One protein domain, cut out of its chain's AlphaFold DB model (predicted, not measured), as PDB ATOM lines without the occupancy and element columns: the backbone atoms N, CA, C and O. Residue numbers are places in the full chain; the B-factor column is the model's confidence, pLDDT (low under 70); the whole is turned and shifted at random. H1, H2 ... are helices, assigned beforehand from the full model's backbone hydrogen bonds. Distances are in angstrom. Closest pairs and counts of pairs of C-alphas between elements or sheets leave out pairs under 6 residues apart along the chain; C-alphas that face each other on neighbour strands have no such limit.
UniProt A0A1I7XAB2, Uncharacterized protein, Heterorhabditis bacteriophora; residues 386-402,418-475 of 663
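AT A GLANCE: This is residues 386 to 402 and 418 to 475 of the 663 residues of an uncharacterized protein of Heterorhabditis bacteriophora (UniProt A0A1I7XAB2). A helical hairpin of H2 and H3 has the short helix H4 crossing its end where H2 ends and H3 begins. H1 lies beyond H4, away from the hairpin, and residues 459 to 464 lead back from the far end of H3 to H4. The printed part has 75 residues with four named helices, H1, H2, H3 and H4 in chain order, and no named strand, and its class is all helix. It is compact, with a radius of gyration of the C-alphas of 12.3 A and spans of 36 by 26 by 18 A.

HOW THE PARTS SIT: H1, residues 389 to 400, and H4, residues 465 to 472, only just touch, with 3 pairs of C-alphas within 8 A; H1 does so with residue 391 alone. Their closest C-alphas, those of Ala 391 and Phe 469, are 7.2 A apart, and they run the same way at a steep tilt of 41 degrees. H1 is apart from H2, residues 427 to 437, and from H3, residues 444 to 458. H2 and H3, a hairpin, touch at a shallow tilt of 22 degrees, opposite ways; their closest C-alphas, those of Leu 436 and Val 447, are 6.4 A apart. H3 touches H4 with residues 444 to 448 alone, about perpendicular at 84 degrees, and the closest C-alphas, those of Ala 448 and Cys 465, are 5.1 A apart. H2 and H4 are close but not clearly touching, with the closest C-alphas, those of Ile 437 and Ser 472, 6.9 A apart. In H1, H2, H3 and H4 every O i to N i+4 pair is within hydrogen-bond range.

IN THESE COORDINATES: H1 begins at C-alpha 389, (266.680, 234.596, 173.216), and is 17.0 A long. H2 is 15.4 A long, H3 20.5 A and H4 10.4 A, ending at C-alpha 472, (282.193, 238.846, 170.068).

THE WHOLE: The C-alphas of Arg 400 and Gly 459, the two farthest apart, are 37.6 A apart. Residues 403 to 417 are not printed, and C-alphas 402 and 418 are 26.6 A apart across the cut. The links H2 to H3 and H3 to H4 are short. The pLDDT is under 70 at residues 396 to 402, 418 to 421 and 439 to 441.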
ATOM      1  N   MET A 386     272.432 230.086 170.169       86.25
ATOM      2  CA  MET A 386     271.135 229.863 169.533       86.25
ATOM      3  C   MET A 386     270.044 229.485 170.532       86.25
ATOM      4  O   MET A 386     268.883 229.675 170.220       86.25
ATOM      5  N   ASN A 387     270.369 229.003 171.730       86.56
ATOM      6  CA  ASN A 387     269.364 228.723 172.761       86.56
ATOM      7  C   ASN A 387     269.102 229.946 173.659       86.56
ATOM      8  O   ASN A 387     268.276 229.877 174.565       86.56
ATOM      9  N   ASP A 388     269.801 231.065 173.430       81.94
ATOM     10  CA  ASP A 388     269.657 232.305 174.191       81.94
ATOM     11  C   ASP A 388     268.799 233.326 173.415       81.94
ATOM     12  O   ASP A 388     269.273 233.892 172.421       81.94
ATOM     13  N   PRO A 389     267.566 233.631 173.872       79.88
ATOM     14  CA  PRO A 389     266.680 234.596 173.216       79.88
ATOM     15  C   PRO A 389     267.324 235.977 173.041       79.88
ATOM     16  O   PRO A 389     267.096 236.656 172.038       79.88
ATOM     17  N   ARG A 390     268.180 236.387 173.988       76.94
ATOM     18  CA  ARG A 390     268.895 237.667 173.931       76.94
ATOM     19  C   ARG A 390     269.961 237.663 172.839       76.94
ATOM     20  O   ARG A 390     270.093 238.642 172.110       76.94
ATOM     21  N   ALA A 391     270.712 236.572 172.707       75.56
ATOM     22  CA  ALA A 391     271.731 236.436 171.670       75.56
ATOM     23  C   ALA A 391     271.109 236.358 170.266       75.56
ATOM     24  O   ALA A 391     271.640 236.957 169.332       75.56
ATOM     25  N   GLN A 392     269.953 235.702 170.120       77.94
ATOM     26  CA  GLN A 392     269.198 235.710 168.864       77.94
ATOM     27  C   GLN A 392     268.722 237.122 168.482       77.94
ATOM     28  O   GLN A 392     268.924 237.542 167.344       77.94
ATOM     29  N   ALA A 393     268.151 237.878 169.428       74.88
ATOM     30  CA  ALA A 393     267.709 239.253 169.183       74.88
ATOM     31  C   ALA A 393     268.875 240.173 168.778       74.88
ATOM     32  O   ALA A 393     268.764 240.940 167.821       74.88
ATOM     33  N   LEU A 394     270.021 240.049 169.458       73.56
ATOM     34  CA  LEU A 394     271.238 240.793 169.129       73.56
ATOM     35  C   LEU A 394     271.785 240.401 167.753       73.56
ATOM     36  O   LEU A 394     272.149 241.281 166.984       73.56
ATOM     37  N   ARG A 395     271.792 239.112 167.395       72.44
ATOM     38  CA  ARG A 395     272.208 238.658 166.058       72.44
ATOM     39  C   ARG A 395     271.385 239.326 164.953       72.44
ATOM     40  O   ARG A 395     271.968 239.837 164.008       72.44
ATOM     41  N   VAL A 396     270.059 239.370 165.098       68.75
ATOM     42  CA  VAL A 396     269.163 240.009 164.116       68.75
ATOM     43  C   VAL A 396     269.410 241.519 164.016       68.75
ATOM     44  O   VAL A 396     269.335 242.075 162.921       68.75
ATOM     45  N   ALA A 397     269.728 242.186 165.131       67.44
ATOM     46  CA  ALA A 397     270.113 243.599 165.130       67.44
ATOM     47  C   ALA A 397     271.450 243.826 164.394       67.44
ATOM     48  O   ALA A 397     271.519 244.653 163.488       67.44
ATOM     49  N   PHE A 398     272.472 243.018 164.698       62.78
ATOM     50  CA  PHE A 398     273.787 243.080 164.048       62.78
ATOM     51  C   PHE A 398     273.744 242.732 162.549       62.78
ATOM     52  O   PHE A 398     274.479 243.334 161.767       62.78
ATOM     53  N   ASP A 399     272.892 241.792 162.128       58.62
ATOM     54  CA  ASP A 399     272.731 241.417 160.716       58.62
ATOM     55  C   ASP A 399     272.005 242.513 159.901       58.62
ATOM     56  O   ASP A 399     272.201 242.612 158.689       58.62
ATOM     57  N   ARG A 400     271.203 243.379 160.547       52.53
ATOM     58  CA  ARG A 400     270.531 244.531 159.909       52.53
ATOM     59  C   ARG A 400     271.436 245.760 159.739       52.53
ATOM     60  O   ARG A 400     271.202 246.549 158.827       52.53
ATOM     61  N   GLU A 401     272.477 245.913 160.557       49.53
ATOM     62  CA  GLU A 401     273.364 247.093 160.594       49.53
ATOM     63  C   GLU A 401     274.602 246.999 159.676       49.53
ATOM     64  O   GLU A 401     275.589 247.719 159.843       49.53
ATOM     65  N   SER A 402     274.554 246.206 158.597       47.81
ATOM     66  CA  SER A 402     275.605 246.217 157.561       47.81
ATOM     67  C   SER A 402     275.756 247.563 156.809       47.81
ATOM     68  O   SER A 402     276.582 247.645 155.893       47.81
ATOM     69  N   THR A 418     272.971 240.489 183.155       50.78
ATOM     70  CA  THR A 418     274.148 239.636 183.321       50.78
ATOM     71  C   THR A 418     275.352 240.452 182.877       50.78
ATOM     72  O   THR A 418     275.377 240.925 181.736       50.78
ATOM     73  N   ALA A 419     276.304 240.666 183.788       53.69
ATOM     74  CA  ALA A 419     277.524 241.404 183.501       53.69
ATOM     75  C   ALA A 419     278.161 240.872 182.203       53.69
ATOM     76  O   ALA A 419     278.152 239.654 181.987       53.69
ATOM     77  N   PRO A 420     278.677 241.749 181.321       59.97
ATOM     78  CA  PRO A 420     279.324 241.307 180.095       59.97
ATOM     79  C   PRO A 420     280.426 240.295 180.442       59.97
ATOM     80  O   PRO A 420     281.169 240.517 181.405       59.97
ATOM     81  N   PRO A 421     280.526 239.173 179.708       69.38
ATOM     82  CA  PRO A 421     281.510 238.148 180.014       69.38
ATOM     83  C   PRO A 421     282.907 238.763 179.974       69.38
ATOM     84  O   PRO A 421     283.286 239.417 179.000       69.38
ATOM     85  N   LEU A 422     283.674 238.560 181.047       77.81
ATOM     86  CA  LEU A 422     285.013 239.127 181.162       77.81
ATOM     87  C   LEU A 422     285.892 238.650 179.997       77.81
ATOM     88  O   LEU A 422     285.827 237.470 179.634       77.81
ATOM     89  N   PRO A 423     286.753 239.504 179.417       83.25
ATOM     90  CA  PRO A 423     287.751 239.061 178.450       83.25
ATOM     91  C   PRO A 423     288.664 237.985 179.063       83.25
ATOM     92  O   PRO A 423     288.804 237.866 180.280       83.25
ATOM     93  N   TYR A 424     289.248 237.132 178.221       84.12
ATOM     94  CA  TYR A 424     290.273 236.193 178.670       84.12
ATOM     95  C   TYR A 424     291.438 236.971 179.294       84.12
ATOM     96  O   TYR A 424     291.897 237.964 178.730       84.12
ATOM     97  N   ARG A 425     291.918 236.512 180.456       83.38
ATOM     98  CA  ARG A 425     293.072 237.124 181.132       83.38
ATOM     99  C   ARG A 425     294.354 236.947 180.325       83.38
ATOM    100  O   ARG A 425     295.198 237.831 180.338       83.38
ATOM    101  N   ASN A 426     294.489 235.818 179.625       82.25
ATOM    102  CA  ASN A 426     295.623 235.551 178.751       82.25
ATOM    103  C   ASN A 426     295.492 236.345 177.425       82.25
ATOM    104  O   ASN A 426     294.567 236.070 176.646       82.25
ATOM    105  N   PRO A 427     296.414 237.285 177.125       81.44
ATOM    106  CA  PRO A 427     296.368 238.095 175.905       81.44
ATOM    107  C   PRO A 427     296.461 237.268 174.618       81.44
ATOM    108  O   PRO A 427     295.813 237.589 173.625       81.44
ATOM    109  N   SER A 428     297.216 236.166 174.625       80.25
ATOM    110  CA  SER A 428     297.343 235.274 173.470       80.25
ATOM    111  C   SER A 428     296.011 234.601 173.144       80.25
ATOM    112  O   SER A 428     295.600 234.591 171.987       80.25
ATOM    113  N   VAL A 429     295.290 234.114 174.161       85.12
ATOM    114  CA  VAL A 429     293.955 233.513 173.986       85.12
ATOM    115  C   VAL A 429     292.953 234.556 173.471       85.12
ATOM    116  O   VAL A 429     292.176 234.264 172.559       85.12
ATOM    117  N   MET A 430     293.019 235.797 173.973       85.50
ATOM    118  CA  MET A 430     292.213 236.907 173.442       85.50
ATOM    119  C   MET A 430     292.493 237.196 171.968       85.50
ATOM    120  O   MET A 430     291.553 237.356 171.192       85.50
ATOM    121  N   ASN A 431     293.764 237.248 171.573       79.50
ATOM    122  CA  ASN A 431     294.157 237.554 170.198       79.50
ATOM    123  C   ASN A 431     293.756 236.431 169.229       79.50
ATOM    124  O   ASN A 431     293.289 236.692 168.121       79.50
ATOM    125  N   ILE A 432     293.854 235.166 169.655       82.88
ATOM    126  CA  ILE A 432     293.326 234.030 168.884       82.88
ATOM    127  C   ILE A 432     291.816 234.205 168.674       82.88
ATOM    128  O   ILE A 432     291.330 234.064 167.549       82.88
ATOM    129  N   PHE A 433     291.073 234.557 169.729       85.25
ATOM    130  CA  PHE A 433     289.632 234.787 169.643       85.25
ATOM    131  C   PHE A 433     289.278 235.916 168.678       85.25
ATOM    132  O   PHE A 433     288.503 235.691 167.746       85.25
ATOM    133  N   ARG A 434     289.911 237.084 168.825       81.12
ATOM    134  CA  ARG A 434     289.744 238.226 167.914       81.12
ATOM    135  C   ARG A 434     290.018 237.840 166.466       81.12
ATOM    136  O   ARG A 434     289.222 238.144 165.577       81.12
ATOM    137  N   THR A 435     291.074 237.076 166.216       77.38
ATOM    138  CA  THR A 435     291.417 236.629 164.865       77.38
ATOM    139  C   THR A 435     290.399 235.654 164.264       77.38
ATOM    140  O   THR A 435     290.130 235.743 163.058       77.38
ATOM    141  N   LEU A 436     289.803 234.761 165.065       81.25
ATOM    142  CA  LEU A 436     288.752 233.842 164.610       81.25
ATOM    143  C   LEU A 436     287.438 234.567 164.271       81.25
ATOM    144  O   LEU A 436     286.776 234.175 163.309       81.25
ATOM    145  N   ILE A 437     287.095 235.642 164.993       80.12
ATOM    146  CA  ILE A 437     285.878 236.446 164.744       80.12
ATOM    147  C   ILE A 437     286.059 237.552 163.691       80.12
ATOM    148  O   ILE A 437     285.107 238.226 163.315       80.12
ATOM    149  N   SER A 438     287.273 237.745 163.178       71.38
ATOM    150  CA  SER A 438     287.608 238.802 162.214       71.38
ATOM    151  C   SER A 438     287.257 238.446 160.753       71.38
ATOM    152  O   SER A 438     288.056 238.714 159.847       71.38
ATOM    153  N   SER A 439     286.143 237.753 160.504       66.38
ATOM    154  CA  SER A 439     285.626 237.502 159.146       66.38
ATOM    155  C   SER A 439     284.179 237.972 159.016       66.38
ATOM    156  O   SER A 439     283.462 238.013 160.006       66.38
ATOM    157  N   ASP A 440     283.740 238.297 157.801       56.94
ATOM    158  CA  ASP A 440     282.398 238.862 157.585       56.94
ATOM    159  C   ASP A 440     281.269 237.836 157.811       56.94
ATOM    160  O   ASP A 440     280.170 238.202 158.208       56.94
ATOM    161  N   LYS A 441     281.558 236.538 157.623       66.06
ATOM    162  CA  LYS A 441     280.646 235.407 157.885       66.06
ATOM    163  C   LYS A 441     281.276 234.462 158.925       66.06
ATOM    164  O   LYS A 441     281.991 233.517 158.572       66.06
ATOM    165  N   VAL A 442     281.109 234.772 160.214       72.94
ATOM    166  CA  VAL A 442     281.640 233.969 161.339       72.94
ATOM    167  C   VAL A 442     280.538 233.103 161.924       72.94
ATOM    168  O   VAL A 442     279.575 233.622 162.478       72.94
ATOM    169  N   ASN A 443     280.737 231.785 161.891       82.31
ATOM    170  CA  ASN A 443     279.933 230.849 162.664       82.31
ATOM    171  C   ASN A 443     280.512 230.743 164.087       82.31
ATOM    172  O   ASN A 443     281.599 230.194 164.284       82.31
ATOM    173  N   ILE A 444     279.797 231.292 165.071       85.75
ATOM    174  CA  ILE A 444     280.248 231.358 166.470       85.75
ATOM    175  C   ILE A 444     280.269 229.973 167.130       85.75
ATOM    176  O   ILE A 444     281.115 229.740 167.991       85.75
ATOM    177  N   CYS A 445     279.434 229.028 166.689       87.50
ATOM    178  CA  CYS A 445     279.504 227.637 167.143       87.50
ATOM    179  C   CYS A 445     280.850 227.001 166.772       87.50
ATOM    180  O   CYS A 445     281.489 226.366 167.608       87.50
ATOM    181  N   GLU A 446     281.334 227.235 165.548       86.12
ATOM    182  CA  GLU A 446     282.635 226.706 165.119       86.12
ATOM    183  C   GLU A 446     283.794 227.398 165.850       86.12
ATOM    184  O   GLU A 446     284.761 226.754 166.260       86.12
ATOM    185  N   VAL A 447     283.682 228.713 166.079       88.56
ATOM    186  CA  VAL A 447     284.651 229.447 166.909       88.56
ATOM    187  C   VAL A 447     284.685 228.880 168.326       88.56
ATOM    188  O   VAL A 447     285.773 228.694 168.864       88.56
ATOM    189  N   ALA A 448     283.527 228.567 168.914       89.69
ATOM    190  CA  ALA A 448     283.440 227.949 170.231       89.69
ATOM    191  C   ALA A 448     284.118 226.577 170.254       89.69
ATOM    192  O   ALA A 448     284.932 226.322 171.137       89.69
ATOM    193  N   ARG A 449     283.884 225.738 169.239       88.38
ATOM    194  CA  ARG A 449     284.536 224.428 169.108       88.38
ATOM    195  C   ARG A 449     286.063 224.542 169.098       88.38
ATOM    196  O   ARG A 449     286.743 223.816 169.816       88.38
ATOM    197  N   HIS A 450     286.602 225.482 168.321       89.06
ATOM    198  CA  HIS A 450     288.044 225.742 168.282       89.06
ATOM    199  C   HIS A 450     288.572 226.331 169.596       89.06
ATOM    200  O   HIS A 450     289.645 225.947 170.051       89.06
ATOM    201  N   MET A 451     287.827 227.244 170.221       91.12
ATOM    202  CA  MET A 451     288.196 227.846 171.504       91.12
ATOM    203  C   MET A 451     288.275 226.817 172.625       91.12
ATOM    204  O   MET A 451     289.200 226.892 173.428       91.12
ATOM    205  N   VAL A 452     287.359 225.846 172.667       90.44
ATOM    206  CA  VAL A 452     287.396 224.744 173.640       90.44
ATOM    207  C   VAL A 452     288.712 223.980 173.523       90.44
ATOM    208  O   VAL A 452     289.416 223.855 174.518       90.44
ATOM    209  N   MET A 453     289.096 223.559 172.313       88.38
ATOM    210  CA  MET A 453     290.358 222.837 172.099       88.38
ATOM    211  C   MET A 453     291.575 223.673 172.527       88.38
ATOM    212  O   MET A 453     292.418 223.211 173.286       88.38
ATOM    213  N   ILE A 454     291.633 224.940 172.109       89.00
ATOM    214  CA  ILE A 454     292.771 225.830 172.390       89.00
ATOM    215  C   ILE A 454     292.897 226.141 173.886       89.00
ATOM    216  O   ILE A 454     294.000 226.185 174.426       89.00
ATOM    217  N   THR A 455     291.777 226.392 174.565       89.69
ATOM    218  CA  THR A 455     291.785 226.692 176.004       89.69
ATOM    219  C   THR A 455     292.129 225.459 176.833       89.69
ATOM    220  O   THR A 455     292.871 225.598 177.802       89.69
ATOM    221  N   GLN A 456     291.696 224.265 176.414       89.06
ATOM    222  CA  GLN A 456     292.099 222.995 177.025       89.06
ATOM    223  C   GLN A 456     293.608 222.751 176.902       89.06
ATOM    224  O   GLN A 456     294.250 222.493 177.917       89.06
ATOM    225  N   ASP A 457     294.184 222.918 175.709       86.75
ATOM    226  CA  ASP A 457     295.621 222.709 175.475       86.75
ATOM    227  C   ASP A 457     296.504 223.666 176.301       86.75
ATOM    228  O   ASP A 457     297.598 223.308 176.730       86.75
ATOM    229  N   ILE A 458     296.027 224.893 176.539       85.69
ATOM    230  CA  ILE A 458     296.745 225.932 177.298       85.69
ATOM    231  C   ILE A 458     296.443 225.848 178.812       85.69
ATOM    232  O   ILE A 458     297.072 226.544 179.609       85.69
ATOM    233  N   GLY A 459     295.484 225.019 179.239       85.00
ATOM    234  CA  GLY A 459     295.027 224.958 180.632       85.00
ATOM    235  C   GLY A 459     294.285 226.222 181.096       85.00
ATOM    236  O   GLY A 459     294.313 226.570 182.275       85.00
ATOM    237  N   HIS A 460     293.641 226.947 180.177       86.50
ATOM    238  CA  HIS A 460     292.860 228.152 180.467       86.50
ATOM    239  C   HIS A 460     291.367 227.799 180.642       86.50
ATOM    240  O   HIS A 460     290.877 226.908 179.950       86.50
ATOM    241  N   PRO A 461     290.595 228.495 181.505       86.44
ATOM    242  CA  PRO A 461     289.158 228.257 181.627       86.44
ATOM    243  C   PRO A 461     288.437 228.403 180.284       86.44
ATOM    244  O   PRO A 461     288.629 229.393 179.563       86.44
ATOM    245  N   ILE A 462     287.608 227.400 179.994       87.75
ATOM    246  CA  ILE A 462     286.768 227.297 178.803       87.75
ATOM    247  C   ILE A 462     285.604 228.279 178.944       87.75
ATOM    248  O   ILE A 462     285.000 228.382 180.010       87.75
ATOM    249  N   LYS A 463     285.272 228.975 177.856       89.38
ATOM    250  CA  LYS A 463     284.036 229.756 177.743       89.38
ATOM    251  C   LYS A 463     283.037 229.036 176.856       89.38
ATOM    252  O   LYS A 463     283.406 228.475 175.823       89.38
ATOM    253  N   SER A 464     281.774 229.098 177.248       90.12
ATOM    254  CA  SER A 464     280.649 228.551 176.495       90.12
ATOM    255  C   SER A 464     280.414 229.306 175.183       90.12
ATOM    256  O   SER A 464     280.838 230.449 174.989       90.12
ATOM    257  N   CYS A 465     279.681 228.675 174.264       90.06
ATOM    258  CA  CYS A 465     279.315 229.288 172.990       90.06
ATOM    259  C   CYS A 465     278.495 230.579 173.186       90.06
ATOM    260  O   CYS A 465     278.743 231.580 172.508       90.06
ATOM    261  N   LYS A 466     277.583 230.593 174.167       89.00
ATOM    262  CA  LYS A 466     276.836 231.786 174.590       89.00
ATOM    263  C   LYS A 466     277.752 232.918 175.074       89.00
ATOM    264  O   LYS A 466     277.604 234.053 174.624       89.00
ATOM    265  N   GLU A 467     278.720 232.639 175.945       88.19
ATOM    266  CA  GLU A 467     279.662 233.661 176.436       88.19
ATOM    267  C   GLU A 467     280.550 234.219 175.322       88.19
ATOM    268  O   GLU A 467     280.811 235.420 175.273       88.19
ATOM    269  N   LEU A 468     280.987 233.364 174.394       89.12
ATOM    270  CA  LEU A 468     281.780 233.781 173.238       89.12
ATOM    271  C   LEU A 468     280.983 234.660 172.274       89.12
ATOM    272  O   LEU A 468     281.545 235.605 171.721       89.12
ATOM    273  N   PHE A 469     279.682 234.409 172.105       87.00
ATOM    274  CA  PHE A 469     278.802 235.289 171.337       87.00
ATOM    275  C   PHE A 469     278.752 236.693 171.950       87.00
ATOM    276  O   PHE A 469     279.056 237.673 171.265       87.00
ATOM    277  N   HIS A 470     278.453 236.783 173.248       83.44
ATOM    278  CA  HIS A 470     278.386 238.054 173.981       83.44
ATOM    279  C   HIS A 470     279.740 238.773 174.041       83.44
ATOM    280  O   HIS A 470     279.799 239.997 174.024       83.44
ATOM    281  N   LEU A 471     280.848 238.035 174.045       85.88
ATOM    282  CA  LEU A 471     282.178 238.625 173.935       85.88
ATOM    283  C   LEU A 471     282.452 239.136 172.508       85.88
ATOM    284  O   LEU A 471     283.071 240.182 172.341       85.88
ATOM    285  N   SER A 472     281.962 238.455 171.468       83.69
ATOM    286  CA  SER A 472     282.193 238.846 170.068       83.69
ATOM    287  C   SER A 472     281.532 240.175 169.688       83.69
ATOM    288  O   SER A 472     282.114 240.934 168.921       83.69
ATOM    289  N   ILE A 473     280.361 240.479 170.257       79.81
ATOM    290  CA  ILE A 473     279.621 241.726 169.999       79.81
ATOM    291  C   ILE A 473     280.283 242.958 170.629       79.81
ATOM    292  O   ILE A 473     280.033 244.074 170.188       79.81
ATOM    293  N   THR A 474     281.145 242.774 171.636       77.19
ATOM    294  CA  THR A 474     281.896 243.883 172.254       77.19
ATOM    295  C   THR A 474     283.077 244.365 171.412       77.19
ATOM    296  O   THR A 474     283.651 245.409 171.715       77.19
ATOM    297  N   PHE A 475     283.449 243.634 170.355       71.94
ATOM    298  CA  PHE A 475     284.568 243.995 169.490       71.94
ATOM    299  C   PHE A 475     284.078 244.410 168.099       71.94
ATOM    300  O   PHE A 475     283.306 243.675 167.476       71.94
TER     301      PHE A 475